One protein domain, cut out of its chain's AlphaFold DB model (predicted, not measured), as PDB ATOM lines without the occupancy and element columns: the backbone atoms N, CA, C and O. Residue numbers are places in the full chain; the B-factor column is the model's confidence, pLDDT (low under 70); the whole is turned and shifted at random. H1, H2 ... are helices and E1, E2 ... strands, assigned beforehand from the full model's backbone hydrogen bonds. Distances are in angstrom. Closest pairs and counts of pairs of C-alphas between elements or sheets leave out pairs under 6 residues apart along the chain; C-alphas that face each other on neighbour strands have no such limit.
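Overview. This is residues 3 to 18, 108 to 192 and 199 to 216 of the 217 residues of an uncharacterized protein of Thermomonospora cellulosilytica (UniProt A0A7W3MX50). A small closed barrel of six strands, E2 to E7, has the longest helix, H3, crossing slantwise over E5 on its outside. The short helix H2 also packs on the barrel's outside, while E1 and the short H1 lie by the first residues of E2. The 119 printed residues hold three named helices and seven named strands, in the order E1 H1 E2 E3 E4 H2 E5 E6 E7 H3; the class is mixed, helices and strands, and the barrel is antiparallel throughout. The whole is compact, with a radius of gyration of the C-alphas of 13.6 A and spans of 37 by 37 by 28 A.

Arrangement. Round the ring run E2, residues 108 to 117, E3, 126 to 133, E4, 139 to 147, E7, 181 to 187, E6, 172 to 176, and E5, 159 to 165, then back to E2. E2 E3 E4 and E5 E6 E7 are meanders, each strand the antiparallel neighbour of the one before. E2 bends by 70 degrees at residue 112; E3 is beside its residues 112 to 117 on one side, E5 beside 108 to 114 on the other side. Backbone pairs within hydrogen-bond range include N 116 and O 129 for E2 and E3, 2.9 A, N 130 and O 143 for E3 and E4, 2.7 A, N 144 and O 186 for E4 and E7, 2.8 A, N 183 and O 174 for E7 and E6, 2.8 A, N 165 and O 173 for E6 and E5, 2.8 A, and N 111 and O 162 for E5 and E2, 2.9 A. H3, residues 200 to 214, is on the barrel, outside it, at a height over the sheet of 9.1 A; on the local plane it stands at 47 degrees to E5, and its closest C-alphas to E5 are those of Ile 211 and Val 161, 6.9 A. H2, residues 149 to 153, is on the barrel, outside it, at a height of 7.4 A; the closest C-alphas of H2 and E3 are those of Pro 149 and Val 126, 6.0 A. E1, residues 10 to 14, pairs with no named strand; the C-alphas of Ile 10 and Gln 109 of E2, the closest, are 4.5 A apart. H1, residues 15 to 18, is on the barrel, outside it, at a height of 9.9 A; Ala 15 and Trp 108 of E2 have the closest C-alphas, 5.1 A. In H2 every O i to N i+4 pair is within hydrogen-bond range, in H3 10 of 11; H1 is too short for such a pair.

Along the chain. E2 is 24.0 A from first to last C-alpha, H3 21.5 A, E3 20.9 A and E4 20.1 A. C-alpha 10, where E1 begins, is at (6.720, -25.034, -53.715), C-alpha 108 at (8.442, -25.866, -48.390), and C-alpha 214, the last of H3, at (17.845, -18.380, -54.182).

Size, cuts and confidence. The two C-alphas farthest apart are those of Pro 12 and Glu 120, 39.1 A. Residues 19 to 107 and 193 to 198 are not printed; the C-alphas across these cuts are 8.2 A and 20.3 A apart. Of the links that are printed whole, none is long. Mean pLDDT of the printed part is 86.4, with residues 121 to 122, 190 to 192 and 199 to 216 under 70.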
ATOM      1  N   ALA A   3       0.111 -20.739 -51.181       87.25
ATOM      2  CA  ALA A   3       1.272 -20.444 -52.022       87.25
ATOM      3  C   ALA A   3       1.070 -20.850 -53.489       87.25
ATOM      4  O   ALA A   3       1.449 -20.114 -54.393       87.25
ATOM      5  N   ARG A   4       0.406 -21.988 -53.743       89.56
ATOM      6  CA  ARG A   4       0.143 -22.466 -55.109       89.56
ATOM      7  C   ARG A   4      -0.846 -21.564 -55.840       89.56
ATOM      8  O   ARG A   4      -0.725 -21.387 -57.043       89.56
ATOM      9  N   GLN A   5      -1.824 -21.025 -55.113       90.62
ATOM     10  CA  GLN A   5      -2.829 -20.115 -55.667       90.62
ATOM     11  C   GLN A   5      -2.203 -18.766 -56.032       90.62
ATOM     12  O   GLN A   5      -2.561 -18.195 -57.054       90.62
ATOM     13  N   TYR A   6      -1.220 -18.312 -55.254       90.25
ATOM     14  CA  TYR A   6      -0.443 -17.102 -55.538       90.25
ATOM     15  C   TYR A   6       0.736 -17.307 -56.501       90.25
ATOM     16  O   TYR A   6       1.478 -16.367 -56.762       90.25
ATOM     17  N   GLY A   7       0.920 -18.513 -57.046       91.31
ATOM     18  CA  GLY A   7       1.995 -18.799 -58.000       91.31
ATOM     19  C   GLY A   7       3.399 -18.840 -57.386       91.31
ATOM     20  O   GLY A   7       4.385 -18.755 -58.114       91.31
ATOM     21  N   TYR A   8       3.512 -18.983 -56.064       93.81
ATOM     22  CA  TYR A   8       4.800 -19.113 -55.391       93.81
ATOM     23  C   TYR A   8       5.420 -20.497 -55.561       93.81
ATOM     24  O   TYR A   8       4.731 -21.505 -55.751       93.81
ATOM     25  N   ALA A   9       6.750 -20.539 -55.460       94.81
ATOM     26  CA  ALA A   9       7.515 -21.770 -55.559       94.81
ATOM     27  C   ALA A   9       7.205 -22.699 -54.376       94.81
ATOM     28  O   ALA A   9       7.224 -22.292 -53.212       94.81
ATOM     29  N   ILE A  10       6.939 -23.967 -54.691       96.25
ATOM     30  CA  ILE A  10       6.720 -25.034 -53.715       96.25
ATOM     31  C   ILE A  10       7.676 -26.167 -54.047       96.25
ATOM     32  O   ILE A  10       7.797 -26.557 -55.211       96.25
ATOM     33  N   THR A  11       8.356 -26.714 -53.044       95.19
ATOM     34  CA  THR A  11       9.245 -27.850 -53.281       95.19
ATOM     35  C   THR A  11       8.455 -29.100 -53.680       95.19
ATOM     36  O   THR A  11       7.382 -29.356 -53.133       95.19
ATOM     37  N   PRO A  12       8.987 -29.942 -54.583       93.56
ATOM     38  CA  PRO A  12       8.279 -31.136 -55.058       93.56
ATOM     39  C   PRO A  12       8.182 -32.249 -54.004       93.56
ATOM     40  O   PRO A  12       7.393 -33.179 -54.153       93.56
ATOM     41  N   ARG A  13       9.007 -32.184 -52.954       95.88
ATOM     42  CA  ARG A  13       9.076 -33.157 -51.859       95.88
ATOM     43  C   ARG A  13       8.869 -32.465 -50.509       95.88
ATOM     44  O   ARG A  13       9.043 -31.242 -50.436       95.88
ATOM     45  N   PRO A  14       8.538 -33.226 -49.448       96.38
ATOM     46  CA  PRO A  14       8.431 -32.688 -48.098       96.38
ATOM     47  C   PRO A  14       9.695 -31.951 -47.653       96.38
ATOM     48  O   PRO A  14      10.816 -32.328 -48.016       96.38
ATOM     49  N   ALA A  15       9.505 -30.928 -46.825       96.00
ATOM     50  CA  ALA A  15      10.546 -30.038 -46.329       96.00
ATOM     51  C   ALA A  15      11.731 -30.795 -45.706       96.00
ATOM     52  O   ALA A  15      12.890 -30.499 -45.994       96.00
ATOM     53  N   ALA A  16      11.438 -31.846 -44.941       95.62
ATOM     54  CA  ALA A  16      12.402 -32.753 -44.328       95.62
ATOM     55  C   ALA A  16      13.420 -33.350 -45.313       95.62
ATOM     56  O   ALA A  16      14.585 -33.526 -44.965       95.62
ATOM     57  N   GLN A  17      12.974 -33.687 -46.526       95.12
ATOM     58  CA  GLN A  17      13.811 -34.332 -47.538       95.12
ATOM     59  C   GLN A  17      14.650 -33.312 -48.307       95.12
ATOM     60  O   GLN A  17      15.783 -33.605 -48.675       95.12
ATOM     61  N   MET A  18      14.096 -32.121 -48.545       95.69
ATOM     62  CA  MET A  18      14.769 -31.053 -49.288       95.69
ATOM     63  C   MET A  18      15.821 -30.337 -48.440       95.69
ATOM     64  O   MET A  18      16.870 -29.951 -48.946       95.69
ATOM     65  N   TRP A 108       8.103 -27.275 -48.549       97.62
ATOM     66  CA  TRP A 108       8.442 -25.866 -48.390       97.62
ATOM     67  C   TRP A 108       7.695 -25.011 -49.402       97.62
ATOM     68  O   TRP A 108       7.635 -25.345 -50.584       97.62
ATOM     69  N   GLN A 109       7.185 -23.879 -48.937       97.00
ATOM     70  CA  GLN A 109       6.612 -22.813 -49.746       97.00
ATOM     71  C   GLN A 109       7.508 -21.582 -49.608       97.00
ATOM     72  O   GLN A 109       7.806 -21.172 -48.489       97.00
ATOM     73  N   ALA A 110       7.954 -21.002 -50.718       96.38
ATOM     74  CA  ALA A 110       8.774 -19.796 -50.702       96.38
ATOM     75  C   ALA A 110       7.879 -18.563 -50.586       96.38
ATOM     76  O   ALA A 110       7.088 -18.295 -51.487       96.38
ATOM     77  N   TRP A 111       8.004 -17.818 -49.492       96.50
ATOM     78  CA  TRP A 111       7.176 -16.649 -49.230       96.50
ATOM     79  C   TRP A 111       8.022 -15.384 -49.135       96.50
ATOM     80  O   TRP A 111       8.927 -15.329 -48.293       96.50
ATOM     81  N   PRO A 112       7.708 -14.349 -49.932       95.62
ATOM     82  CA  PRO A 112       8.132 -12.995 -49.621       95.62
ATOM     83  C   PRO A 112       7.571 -12.599 -48.258       95.62
ATOM     84  O   PRO A 112       6.411 -12.879 -47.942       95.62
ATOM     85  N   CYS A 113       8.389 -11.968 -47.430       95.25
ATOM     86  CA  CYS A 113       7.981 -11.600 -46.089       95.25
ATOM     87  C   CYS A 113       8.571 -10.269 -45.642       95.25
ATOM     88  O   CYS A 113       9.665  -9.883 -46.056       95.25
ATOM     89  N   ARG A 114       7.846  -9.628 -44.728       95.25
ATOM     90  CA  ARG A 114       8.296  -8.495 -43.928       95.25
ATOM     91  C   ARG A 114       8.332  -8.905 -42.465       95.25
ATOM     92  O   ARG A 114       7.370  -9.468 -41.951       95.25
ATOM     93  N   ILE A 115       9.425  -8.616 -41.790       94.50
ATOM     94  CA  ILE A 115       9.698  -9.019 -40.425       94.50
ATOM     95  C   ILE A 115       9.860  -7.763 -39.584       94.50
ATOM     96  O   ILE A 115      10.673  -6.892 -39.879       94.50
ATOM     97  N   GLU A 116       9.089  -7.689 -38.510       93.94
ATOM     98  CA  GLU A 116       9.098  -6.569 -37.580       93.94
ATOM     99  C   GLU A 116       9.434  -7.073 -36.183       93.94
ATOM    100  O   GLU A 116       8.903  -8.084 -35.722       93.94
ATOM    101  N   ARG A 117      10.314  -6.369 -35.477       92.50
ATOM    102  CA  ARG A 117      10.618  -6.681 -34.081       92.50
ATOM    103  C   ARG A 117       9.444  -6.241 -33.201       92.50
ATOM    104  O   ARG A 117       9.031  -5.091 -33.266       92.50
ATOM    105  N   VAL A 118       8.920  -7.145 -32.370       90.25
ATOM    106  CA  VAL A 118       7.711  -6.888 -31.548       90.25
ATOM    107  C   VAL A 118       8.051  -6.355 -30.151       90.25
ATOM    108  O   VAL A 118       7.171  -5.901 -29.428       90.25
ATOM    109  N   GLY A 119       9.324  -6.356 -29.752       82.06
ATOM    110  CA  GLY A 119       9.721  -5.804 -28.460       82.06
ATOM    111  C   GLY A 119      11.212  -5.521 -28.323       82.06
ATOM    112  O   GLY A 119      12.052  -6.114 -29.004       82.06
ATOM    113  N   GLU A 120      11.545  -4.643 -27.384       75.38
ATOM    114  CA  GLU A 120      12.909  -4.244 -27.021       75.38
ATOM    115  C   GLU A 120      13.576  -5.277 -26.092       75.38
ATOM    116  O   GLU A 120      14.058  -4.978 -25.008       75.38
ATOM    117  N   GLY A 121      13.570  -6.555 -26.475       65.19
ATOM    118  CA  GLY A 121      14.208  -7.605 -25.676       65.19
ATOM    119  C   GLY A 121      15.690  -7.768 -26.018       65.19
ATOM    120  O   GLY A 121      15.996  -8.155 -27.143       65.19
ATOM    121  N   GLY A 122      16.601  -7.543 -25.064       66.69
ATOM    122  CA  GLY A 122      18.039  -7.871 -25.156       66.69
ATOM    123  C   GLY A 122      18.365  -9.354 -24.913       66.69
ATOM    124  O   GLY A 122      19.414  -9.682 -24.368       66.69
ATOM    125  N   GLY A 123      17.433 -10.257 -25.227       74.94
ATOM    126  CA  GLY A 123      17.581 -11.691 -24.973       74.94
ATOM    127  C   GLY A 123      18.369 -12.428 -26.059       74.94
ATOM    128  O   GLY A 123      18.569 -11.927 -27.160       74.94
ATOM    129  N   ALA A 124      18.724 -13.687 -25.782       83.75
ATOM    130  CA  ALA A 124      19.374 -14.591 -26.743       83.75
ATOM    131  C   ALA A 124      18.506 -14.940 -27.975       83.75
ATOM    132  O   ALA A 124      18.969 -15.604 -28.900       83.75
ATOM    133  N   ARG A 125      17.227 -14.544 -27.976       88.12
ATOM    134  CA  ARG A 125      16.318 -14.649 -29.120       88.12
ATOM    135  C   ARG A 125      15.561 -13.343 -29.293       88.12
ATOM    136  O   ARG A 125      15.108 -12.760 -28.309       88.12
ATOM    137  N   VAL A 126      15.389 -12.939 -30.545       90.88
ATOM    138  CA  VAL A 126      14.629 -11.755 -30.939       90.88
ATOM    139  C   VAL A 126      13.216 -12.191 -31.285       90.88
ATOM    140  O   VAL A 126      13.005 -13.079 -32.114       90.88
ATOM    141  N   GLU A 127      12.239 -11.594 -30.618       93.12
ATOM    142  CA  GLU A 127      10.839 -11.841 -30.917       93.12
ATOM    143  C   GLU A 127      10.386 -10.979 -32.090       93.12
ATOM    144  O   GLU A 127      10.475  -9.748 -32.056       93.12
ATOM    145  N   VAL A 128       9.917 -11.652 -33.134       94.19
ATOM    146  CA  VAL A 128       9.593 -11.039 -34.413       94.19
ATOM    147  C   VAL A 128       8.183 -11.409 -34.856       94.19
ATOM    148  O   VAL A 128       7.691 -12.510 -34.601       94.19
ATOM    149  N   ARG A 129       7.539 -10.473 -35.545       95.62
ATOM    150  CA  ARG A 129       6.299 -10.650 -36.289       95.62
ATOM    151  C   ARG A 129       6.671 -10.765 -37.758       95.62
ATOM    152  O   ARG A 129       7.170  -9.815 -38.348       95.62
ATOM    153  N   VAL A 130       6.431 -11.933 -38.331       96.31
ATOM    154  CA  VAL A 130       6.638 -12.235 -39.744       96.31
ATOM    155  C   VAL A 130       5.308 -12.060 -40.465       96.31
ATOM    156  O   VAL A 130       4.353 -12.789 -40.208       96.31
ATOM    157  N   SER A 131       5.238 -11.086 -41.360       96.25
ATOM    158  CA  SER A 131       4.130 -10.880 -42.290       96.25
ATOM    159  C   SER A 131       4.492 -11.525 -43.620       96.25
ATOM    160  O   SER A 131       5.419 -11.077 -44.289       96.25
ATOM    161  N   LEU A 132       3.782 -12.583 -43.990       95.50
ATOM    162  CA  LEU A 132       3.939 -13.273 -45.266       95.50
ATOM    163  C   LEU A 132       3.084 -12.541 -46.299       95.50
ATOM    164  O   LEU A 132       1.903 -12.285 -46.053       95.50
ATOM    165  N   LEU A 133       3.692 -12.140 -47.409       94.94
ATOM    166  CA  LEU A 133       3.094 -11.233 -48.384       94.94
ATOM    167  C   LEU A 133       2.539 -12.015 -49.576       94.94
ATOM    168  O   LEU A 133       3.111 -13.023 -49.982       94.94
ATOM    169  N   ALA A 134       1.413 -11.553 -50.107       93.50
ATOM    170  CA  ALA A 134       0.855 -11.981 -51.380       93.50
ATOM    171  C   ALA A 134       1.484 -11.180 -52.547       93.50
ATOM    172  O   ALA A 134       2.204 -10.207 -52.304       93.50
ATOM    173  N   PRO A 135       1.252 -11.569 -53.820       91.06
ATOM    174  CA  PRO A 135       1.877 -10.915 -54.976       91.06
ATOM    175  C   PRO A 135       1.475  -9.449 -55.170       91.06
ATOM    176  O   PRO A 135       2.151  -8.723 -55.884       91.06
ATOM    177  N   ASP A 136       0.369  -9.030 -54.557       91.00
ATOM    178  CA  ASP A 136      -0.132  -7.655 -54.522       91.00
ATOM    179  C   ASP A 136       0.368  -6.868 -53.293       91.00
ATOM    180  O   ASP A 136      -0.148  -5.795 -52.991       91.00
ATOM    181  N   HIS A 137       1.340  -7.415 -52.556       85.31
ATOM    182  CA  HIS A 137       1.902  -6.860 -51.319       85.31
ATOM    183  C   HIS A 137       0.912  -6.781 -50.148       85.31
ATOM    184  O   HIS A 137       1.245  -6.270 -49.070       85.31
ATOM    185  N   SER A 138      -0.287  -7.353 -50.297       90.25
ATOM    186  CA  SER A 138      -1.184  -7.575 -49.171       90.25
ATOM    187  C   SER A 138      -0.614  -8.653 -48.244       90.25
ATOM    188  O   SER A 138       0.225  -9.473 -48.623       90.25
ATOM    189  N   VAL A 139      -1.027  -8.644 -46.976       92.75
ATOM    190  CA  VAL A 139      -0.546  -9.637 -46.011       92.75
ATOM    191  C   VAL A 139      -1.411 -10.884 -46.120       92.75
ATOM    192  O   VAL A 139      -2.577 -10.861 -45.743       92.75
ATOM    193  N   ALA A 140      -0.821 -11.977 -46.594       93.50
ATOM    194  CA  ALA A 140      -1.472 -13.278 -46.685       93.50
ATOM    195  C   ALA A 140      -1.596 -13.978 -45.321       93.50
ATOM    196  O   ALA A 140      -2.509 -14.775 -45.115       93.50
ATOM    197  N   GLY A 141      -0.673 -13.699 -44.397       93.88
ATOM    198  CA  GLY A 141      -0.689 -14.236 -43.039       93.88
ATOM    199  C   GLY A 141       0.325 -13.543 -42.135       93.88
ATOM    200  O   GLY A 141       1.360 -13.064 -42.602       93.88
ATOM    201  N   ARG A 142       0.035 -13.476 -40.832       96.00
ATOM    202  CA  ARG A 142       0.959 -12.955 -39.816       96.00
ATOM    203  C   ARG A 142       1.283 -14.041 -38.813       96.00
ATOM    204  O   ARG A 142       0.390 -14.694 -38.285       96.00
ATOM    205  N   HIS A 143       2.563 -14.176 -38.512       96.38
ATOM    206  CA  HIS A 143       3.061 -15.148 -37.559       96.38
ATOM    207  C   HIS A 143       4.016 -14.499 -36.567       96.38
ATOM    208  O   HIS A 143       4.757 -13.577 -36.902       96.38
ATOM    209  N   ARG A 144       4.033 -15.002 -35.338       95.62
ATOM    210  CA  ARG A 144       5.029 -14.675 -34.322       95.62
ATOM    211  C   ARG A 144       6.083 -15.768 -34.319       95.62
ATOM    212  O   ARG A 144       5.758 -16.954 -34.326       95.62
ATOM    213  N   ALA A 145       7.345 -15.365 -34.305       94.19
ATOM    214  CA  ALA A 145       8.479 -16.270 -34.251       94.19
ATOM    215  C   ALA A 145       9.563 -15.721 -33.320       94.19
ATOM    216  O   ALA A 145       9.602 -14.534 -32.992       94.19
ATOM    217  N   ARG A 146      10.461 -16.601 -32.877       92.75
ATOM    218  CA  ARG A 146      11.613 -16.235 -32.042       92.75
ATOM    219  C   ARG A 146      12.899 -16.573 -32.771       92.75
ATOM    220  O   ARG A 146      13.373 -17.708 -32.683       92.75
ATOM    221  N   PHE A 147      13.432 -15.594 -33.488       92.00
ATOM    222  CA  PHE A 147      14.630 -15.750 -34.302       92.00
ATOM    223  C   PHE A 147      15.886 -15.656 -33.442       92.00
ATOM    224  O   PHE A 147      15.882 -15.064 -32.359       92.00
ATOM    225  N   ARG A 148      16.978 -16.258 -33.920       90.56
ATOM    226  CA  ARG A 148      18.296 -15.911 -33.384       90.56
ATOM    227  C   ARG A 148      18.698 -14.527 -33.920       90.56
ATOM    228  O   ARG A 148      18.259 -14.185 -35.023       90.56
ATOM    229  N   PRO A 149      19.499 -13.737 -33.187       89.81
ATOM    230  CA  PRO A 149      19.941 -12.424 -33.652       89.81
ATOM    231  C   PRO A 149      20.558 -12.464 -35.054       89.81
ATOM    232  O   PRO A 149      20.281 -11.587 -35.862       89.81
ATOM    233  N   GLU A 150      21.309 -13.514 -35.387       90.12
ATOM    234  CA  GLU A 150      21.972 -13.656 -36.686       90.12
ATOM    235  C   GLU A 150      20.965 -13.784 -37.837       90.12
ATOM    236  O   GLU A 150      21.136 -13.149 -38.872       90.12
ATOM    237  N   ALA A 151      19.885 -14.550 -37.647       89.56
ATOM    238  CA  ALA A 151      18.825 -14.695 -38.649       89.56
ATOM    239  C   ALA A 151      18.012 -13.406 -38.821       89.56
ATOM    240  O   ALA A 151      17.592 -13.085 -39.925       89.56
ATOM    241  N   TRP A 152      17.819 -12.644 -37.740       89.75
ATOM    242  CA  TRP A 152      17.206 -11.316 -37.817       89.75
ATOM    243  C   TRP A 152      18.098 -10.326 -38.577       89.75
ATOM    244  O   TRP A 152      17.630  -9.665 -39.496       89.75
ATOM    245  N   HIS A 153      19.390 -10.263 -38.249       88.94
ATOM    246  CA  HIS A 153      20.346  -9.370 -38.910       88.94
ATOM    247  C   HIS A 153      20.647  -9.755 -40.365       88.94
ATOM    248  O   HIS A 153      21.069  -8.903 -41.141       88.94
ATOM    249  N   ALA A 154      20.418 -11.013 -40.754       87.12
ATOM    250  CA  ALA A 154      20.534 -11.465 -42.141       87.12
ATOM    251  C   ALA A 154      19.405 -10.948 -43.058       87.12
ATOM    252  O   ALA A 154      19.495 -11.102 -44.282       87.12
ATOM    253  N   MET A 155      18.347 -10.361 -42.485       86.25
ATOM    254  CA  MET A 155      17.235  -9.762 -43.221       86.25
ATOM    255  C   MET A 155      17.530  -8.284 -43.465       86.25
ATOM    256  O   MET A 155      17.715  -7.509 -42.528       86.25
ATOM    257  N   THR A 156      17.583  -7.891 -44.733       82.25
ATOM    258  CA  THR A 156      17.857  -6.508 -45.133       82.25
ATOM    259  C   THR A 156      16.589  -5.685 -44.942       82.25
ATOM    260  O   THR A 156      15.561  -5.993 -45.539       82.25
ATOM    261  N   ASP A 157      16.637  -4.686 -44.059       86.25
ATOM    262  CA  ASP A 157      15.520  -3.773 -43.764       86.25
ATOM    263  C   ASP A 157      14.216  -4.469 -43.326       86.25
ATOM    264  O   ASP A 157      13.118  -3.936 -43.463       86.25
ATOM    265  N   GLY A 158      14.333  -5.686 -42.784       88.69
ATOM    266  CA  GLY A 158      13.190  -6.508 -42.393       88.69
ATOM    267  C   GLY A 158      12.483  -7.199 -43.559       88.69
ATOM    268  O   GLY A 158      11.516  -7.910 -43.315       88.69
ATOM    269  N   TYR A 159      12.944  -7.069 -44.802       91.06
ATOM    270  CA  TYR A 159      12.380  -7.784 -45.947       91.06
ATOM    271  C   TYR A 159      13.236  -8.986 -46.346       91.06
ATOM    272  O   TYR A 159      14.460  -9.008 -46.194       91.06
ATOM    273  N   GLY A 160      12.583 -10.017 -46.875       92.69
ATOM    274  CA  GLY A 160      13.276 -11.210 -47.336       92.69
ATOM    275  C   GLY A 160      12.347 -12.272 -47.895       92.69
ATOM    276  O   GLY A 160      11.142 -12.072 -48.037       92.69
ATOM    277  N   VAL A 161      12.935 -13.423 -48.208       94.31
ATOM    278  CA  VAL A 161      12.211 -14.620 -48.633       94.31
ATOM    279  C   VAL A 161      12.498 -15.705 -47.619       94.31
ATOM    280  O   VAL A 161      13.657 -16.045 -47.379       94.31
ATOM    281  N   LEU A 162      11.441 -16.256 -47.041       95.88
ATOM    282  CA  LEU A 162      11.532 -17.351 -46.090       95.88
ATOM    283  C   LEU A 162      10.818 -18.579 -46.632       95.88
ATOM    284  O   LEU A 162       9.862 -18.489 -47.404       95.88
ATOM    285  N   LEU A 163      11.281 -19.747 -46.207       97.06
ATOM    286  CA  LEU A 163      10.607 -21.003 -46.483       97.06
ATOM    287  C   LEU A 163       9.580 -21.253 -45.379       97.06
ATOM    288  O   LEU A 163       9.918 -21.212 -44.200       97.06
ATOM    289  N   PHE A 164       8.335 -21.529 -45.752       97.38
ATOM    290  CA  PHE A 164       7.249 -21.855 -44.832       97.38
ATOM    291  C   PHE A 164       6.747 -23.279 -45.089       97.38
ATOM    292  O   PHE A 164       6.388 -23.622 -46.217       97.38
ATOM    293  N   ALA A 165       6.709 -24.112 -44.054       97.31
ATOM    294  CA  ALA A 165       6.130 -25.452 -44.089       97.31
ATOM    295  C   ALA A 165       4.896 -25.490 -43.179       97.31
ATOM    296  O   ALA A 165       5.009 -25.312 -41.964       97.31
ATOM    297  N   GLY A 166       3.721 -25.718 -43.774       95.25
ATOM    298  CA  GLY A 166       2.431 -25.700 -43.084       95.25
ATOM    299  C   GLY A 166       1.334 -24.967 -43.854       95.25
ATOM    300  O   GLY A 166       1.486 -24.607 -45.025       95.25
ATOM    301  N   ASP A 167       0.228 -24.712 -43.164       94.69
ATOM    302  CA  ASP A 167      -0.847 -23.827 -43.610       94.69
ATOM    303  C   ASP A 167      -0.751 -22.507 -42.829       94.69
ATOM    304  O   ASP A 167      -0.568 -22.520 -41.614       94.69
ATOM    305  N   LEU A 168      -0.863 -21.378 -43.535       92.69
ATOM    306  CA  LEU A 168      -0.731 -20.021 -42.991       92.69
ATOM    307  C   LEU A 168      -1.733 -19.694 -41.880       92.69
ATOM    308  O   LEU A 168      -1.522 -18.774 -41.098       92.69
ATOM    309  N   ARG A 169      -2.846 -20.427 -41.809       91.44
ATOM    310  CA  ARG A 169      -3.872 -20.230 -40.776       91.44
ATOM    311  C   ARG A 169      -3.486 -20.828 -39.425       91.44
ATOM    312  O   ARG A 169      -4.118 -20.517 -38.421       91.44
ATOM    313  N   PHE A 170      -2.500 -21.717 -39.406       92.94
ATOM    314  CA  PHE A 170      -2.120 -22.493 -38.234       92.94
ATOM    315  C   PHE A 170      -0.635 -22.316 -37.928       92.94
ATOM    316  O   PHE A 170       0.097 -21.601 -38.614       92.94
ATOM    317  N   ASN A 171      -0.180 -22.997 -36.882       93.75
ATOM    318  CA  ASN A 171       1.238 -23.085 -36.582       93.75
ATOM    319  C   ASN A 171       1.983 -23.707 -37.768       93.75
ATOM    320  O   ASN A 171       1.543 -24.703 -38.347       93.75
ATOM    321  N   GLY A 172       3.134 -23.129 -38.087       95.12
ATOM    322  CA  GLY A 172       3.990 -23.582 -39.174       95.12
ATOM    323  C   GLY A 172       5.456 -23.467 -38.804       95.12
ATOM    324  O   GLY A 172       5.822 -22.846 -37.800       95.12
ATOM    325  N   VAL A 173       6.309 -24.065 -39.626       96.75
ATOM    326  CA  VAL A 173       7.758 -23.919 -39.496       96.75
ATOM    327  C   VAL A 173       8.234 -22.922 -40.533       96.75
ATOM    328  O   VAL A 173       7.973 -23.092 -41.720       96.75
ATOM    329  N   ILE A 174       8.949 -21.902 -40.074       96.56
ATOM    330  CA  ILE A 174       9.661 -20.964 -40.930       96.56
ATOM    331  C   ILE A 174      11.136 -21.319 -40.918       96.56
ATOM    332  O   ILE A 174      11.708 -21.568 -39.859       96.56
ATOM    333  N   ALA A 175      11.759 -21.326 -42.086       95.69
ATOM    334  CA  ALA A 175      13.181 -21.539 -42.225       95.69
ATOM    335  C   ALA A 175      13.807 -20.456 -43.099       95.69
ATOM    336  O   ALA A 175      13.273 -20.085 -44.145       95.69
ATOM    337  N   ASP A 176      14.961 -19.972 -42.658       93.94
ATOM    338  CA  ASP A 176      15.807 -19.099 -43.456       93.94
ATOM    339  C   ASP A 176      16.896 -19.954 -44.131       93.94
ATOM    340  O   ASP A 176      17.738 -20.539 -43.435       93.94
ATOM    341  N   PRO A 177      16.899 -20.060 -45.475       90.88
ATOM    342  CA  PRO A 177      17.887 -20.859 -46.190       90.88
ATOM    343  C   PRO A 177      19.316 -20.314 -46.052       90.88
ATOM    344  O   PRO A 177      20.263 -21.090 -46.186       90.88
ATOM    345  N   ARG A 178      19.496 -19.016 -45.752       90.06
ATOM    346  CA  ARG A 178      20.816 -18.379 -45.613       90.06
ATOM    347  C   ARG A 178      21.491 -18.779 -44.307       90.06
ATOM    348  O   ARG A 178      22.629 -19.240 -44.313       90.06
ATOM    349  N   THR A 179      20.775 -18.645 -43.190       90.38
ATOM    350  CA  THR A 179      21.283 -19.005 -41.854       90.38
ATOM    351  C   THR A 179      21.098 -20.478 -41.499       90.38
ATOM    352  O   THR A 179      21.559 -20.914 -40.444       90.38
ATOM    353  N   ARG A 180      20.424 -21.255 -42.359       92.06
ATOM    354  CA  ARG A 180      20.112 -22.677 -42.139       92.06
ATOM    355  C   ARG A 180      19.480 -22.928 -40.770       92.06
ATOM    356  O   ARG A 180      19.773 -23.912 -40.095       92.06
ATOM    357  N   SER A 181      18.599 -22.020 -40.365       91.31
ATOM    358  CA  SER A 181      17.886 -22.086 -39.094       91.31
ATOM    359  C   SER A 181      16.386 -22.226 -39.327       91.31
ATOM    360  O   SER A 181      15.830 -21.604 -40.232       91.31
ATOM    361  N   ALA A 182      15.735 -23.054 -38.507       93.62
ATOM    362  CA  ALA A 182      14.296 -23.291 -38.549       93.62
ATOM    363  C   ALA A 182      13.639 -22.903 -37.218       93.62
ATOM    364  O   ALA A 182      14.166 -23.172 -36.135       93.62
ATOM    365  N   TYR A 183      12.462 -22.292 -37.301       93.62
ATOM    366  CA  TYR A 183      11.735 -21.710 -36.183       93.62
ATOM    367  C   TYR A 183      10.271 -22.132 -36.242       93.62
ATOM    368  O   TYR A 183       9.637 -22.055 -37.294       93.62
ATOM    369  N   LEU A 184       9.721 -22.576 -35.109       94.19
ATOM    370  CA  LEU A 184       8.276 -22.736 -34.988       94.19
ATOM    371  C   LEU A 184       7.639 -21.353 -34.914       94.19
ATOM    372  O   LEU A 184       8.194 -20.436 -34.300       94.19
ATOM    373  N   THR A 185       6.475 -21.238 -35.529       94.81
ATOM    374  CA  THR A 185       5.707 -20.008 -35.569       94.81
ATOM    375  C   THR A 185       4.274 -20.240 -35.130       94.81
ATOM    376  O   THR A 185       3.720 -21.317 -35.356       94.81
ATOM    377  N   ASP A 186       3.690 -19.209 -34.531       94.12
ATOM    378  CA  ASP A 186       2.296 -19.181 -34.100       94.12
ATOM    379  C   ASP A 186       1.561 -18.077 -34.880       94.12
ATOM    380  O   ASP A 186       2.130 -16.992 -35.048       94.12
ATOM    381  N   PRO A 187       0.344 -18.311 -35.397       94.56
ATOM    382  CA  PRO A 187      -0.414 -17.286 -36.101       94.56
ATOM    383  C   PRO A 187      -0.777 -16.143 -35.143       94.56
ATOM    384  O   PRO A 187      -1.061 -16.360 -33.965       94.56
ATOM    385  N   VAL A 188      -0.749 -14.912 -35.648       92.69
ATOM    386  CA  VAL A 188      -1.149 -13.711 -34.904       92.69
ATOM    387  C   VAL A 188      -2.521 -13.291 -35.405       92.69
ATOM    388  O   VAL A 188      -2.686 -13.070 -36.605       92.69
ATOM    389  N   GLU A 189      -3.491 -13.175 -34.498       82.50
ATOM    390  CA  GLU A 189      -4.801 -12.622 -34.841       82.50
ATOM    391  C   GLU A 189      -4.648 -11.196 -35.373       82.50
ATOM    392  O   GLU A 189      -3.802 -10.416 -34.926       82.50
ATOM    393  N   GLU A 190      -5.432 -10.876 -36.396       68.06
ATOM    394  CA  GLU A 190      -5.284  -9.627 -37.118       68.06
ATOM    395  C   GLU A 190      -5.742  -8.444 -36.250       68.06
ATOM    396  O   GLU A 190      -6.923  -8.119 -36.187       68.06
ATOM    397  N   GLU A 191      -4.802  -7.775 -35.577       58.69
ATOM    398  CA  GLU A 191      -5.060  -6.450 -35.009       58.69
ATOM    399  C   GLU A 191      -5.404  -5.487 -36.158       58.69
ATOM    400  O   GLU A 191      -4.678  -5.403 -37.160       58.69
ATOM    401  N   ALA A 192      -6.531  -4.782 -36.024       47.91
ATOM    402  CA  ALA A 192      -7.012  -3.812 -37.001       47.91
ATOM    403  C   ALA A 192      -5.930  -2.748 -37.276       47.91
ATOM    404  O   ALA A 192      -5.512  -2.012 -36.384       47.91
ATOM    405  N   ASN A 199       5.160   2.384 -50.065       52.88
ATOM    406  CA  ASN A 199       6.352   2.674 -50.862       52.88
ATOM    407  C   ASN A 199       6.752   1.426 -51.692       52.88
ATOM    408  O   ASN A 199       7.875   0.943 -51.607       52.88
ATOM    409  N   SER A 200       5.798   0.857 -52.443       63.81
ATOM    410  CA  SER A 200       5.880  -0.524 -52.959       63.81
ATOM    411  C   SER A 200       6.861  -0.730 -54.120       63.81
ATOM    412  O   SER A 200       7.564  -1.724 -54.163       63.81
ATOM    413  N   VAL A 201       7.015   0.218 -55.045       55.06
ATOM    414  CA  VAL A 201       7.662  -0.076 -56.345       55.06
ATOM    415  C   VAL A 201       9.146  -0.478 -56.244       55.06
ATOM    416  O   VAL A 201       9.611  -1.317 -57.012       55.06
ATOM    417  N   ILE A 202       9.903   0.092 -55.301       56.38
ATOM    418  CA  ILE A 202      11.329  -0.242 -55.112       56.38
ATOM    419  C   ILE A 202      11.482  -1.552 -54.323       56.38
ATOM    420  O   ILE A 202      12.399  -2.333 -54.579       56.38
ATOM    421  N   GLU A 203      10.562  -1.820 -53.394       60.50
ATOM    422  CA  GLU A 203      10.533  -3.059 -52.611       60.50
ATOM    423  C   GLU A 203      10.168  -4.270 -53.494       60.50
ATOM    424  O   GLU A 203      10.753  -5.351 -53.342       60.50
ATOM    425  N   ASP A 204       9.278  -4.084 -54.474       58.22
ATOM    426  CA  ASP A 204       8.832  -5.119 -55.417       58.22
ATOM    427  C   ASP A 204       9.987  -5.610 -56.306       58.22
ATOM    428  O   ASP A 204      10.183  -6.818 -56.484       58.22
ATOM    429  N   GLU A 205      10.808  -4.686 -56.816       59.84
ATOM    430  CA  GLU A 205      11.924  -5.001 -57.717       59.84
ATOM    431  C   GLU A 205      13.063  -5.732 -56.978       59.84
ATOM    432  O   GLU A 205      13.619  -6.715 -57.483       59.84
ATOM    433  N   LEU A 206      13.358  -5.329 -55.735       66.94
ATOM    434  CA  LEU A 206      14.360  -5.985 -54.884       66.94
ATOM    435  C   LEU A 206      13.928  -7.399 -54.476       66.94
ATOM    436  O   LEU A 206      14.733  -8.336 -54.489       66.94
ATOM    437  N   THR A 207      12.641  -7.579 -54.175       63.69
ATOM    438  CA  THR A 207      12.078  -8.887 -53.823       63.69
ATOM    439  C   THR A 207      12.146  -9.850 -55.009       63.69
ATOM    440  O   THR A 207      12.528 -11.013 -54.852       63.69
ATOM    441  N   ARG A 208      11.846  -9.368 -56.222       66.38
ATOM    442  CA  ARG A 208      11.882 -10.178 -57.447       66.38
ATOM    443  C   ARG A 208      13.289 -10.689 -57.768       66.38
ATOM    444  O   ARG A 208      13.450 -11.864 -58.102       66.38
ATOM    445  N   GLN A 209      14.307  -9.842 -57.614       66.75
ATOM    446  CA  GLN A 209      15.707 -10.220 -57.843       66.75
ATOM    447  C   GLN A 209      16.232 -11.192 -56.775       66.75
ATOM    448  O   GLN A 209      16.946 -12.143 -57.103       66.75
ATOM    449  N   ALA A 210      15.828 -11.019 -55.513       69.06
ATOM    450  CA  ALA A 210      16.231 -11.906 -54.426       69.06
ATOM    451  C   ALA A 210      15.682 -13.335 -54.589       69.06
ATOM    452  O   ALA A 210      16.399 -14.300 -54.321       69.06
ATOM    453  N   ILE A 211      14.438 -13.486 -55.064       65.81
ATOM    454  CA  ILE A 211      13.829 -14.802 -55.323       65.81
ATOM    455  C   ILE A 211      14.565 -15.533 -56.451       65.81
ATOM    456  O   ILE A 211      14.846 -16.723 -56.318       65.81
ATOM    457  N   GLY A 212      14.919 -14.833 -57.535       63.84
ATOM    458  CA  GLY A 212      15.624 -15.432 -58.674       63.84
ATOM    459  C   GLY A 212      16.968 -16.064 -58.296       63.84
ATOM    460  O   GLY A 212      17.303 -17.132 -58.797       63.84
ATOM    461  N   TRP A 213      17.701 -15.452 -57.362       66.50
ATOM    462  CA  TRP A 213      19.022 -15.927 -56.937       66.50
ATOM    463  C   TRP A 213      18.974 -17.165 -56.026       66.50
ATOM    464  O   TRP A 213      19.843 -18.031 -56.107       66.50
ATOM    465  N   VAL A 214      17.952 -17.283 -55.169       62.47
ATOM    466  CA  VAL A 214      17.845 -18.380 -54.182       62.47
ATOM    467  C   VAL A 214      17.539 -19.735 -54.833       62.47
ATOM    468  O   VAL A 214      17.918 -20.764 -54.281       62.47
ATOM    469  N   PHE A 215      16.884 -19.756 -55.997       55.38
ATOM    470  CA  PHE A 215      16.488 -20.994 -56.688       55.38
ATOM    471  C   PHE A 215      17.362 -21.352 -57.898       55.38
ATOM    472  O   PHE A 215      17.102 -22.360 -58.551       55.38
ATOM    473  N   SER A 216      18.379 -20.541 -58.212       51.94
ATOM    474  CA  SER A 216      19.320 -20.805 -59.309       51.94
ATOM    475  C   SER A 216      20.602 -21.538 -58.883       51.94
ATOM    476  O   SER A 216      21.435 -21.816 -59.743       51.94
TER     477      SER A 216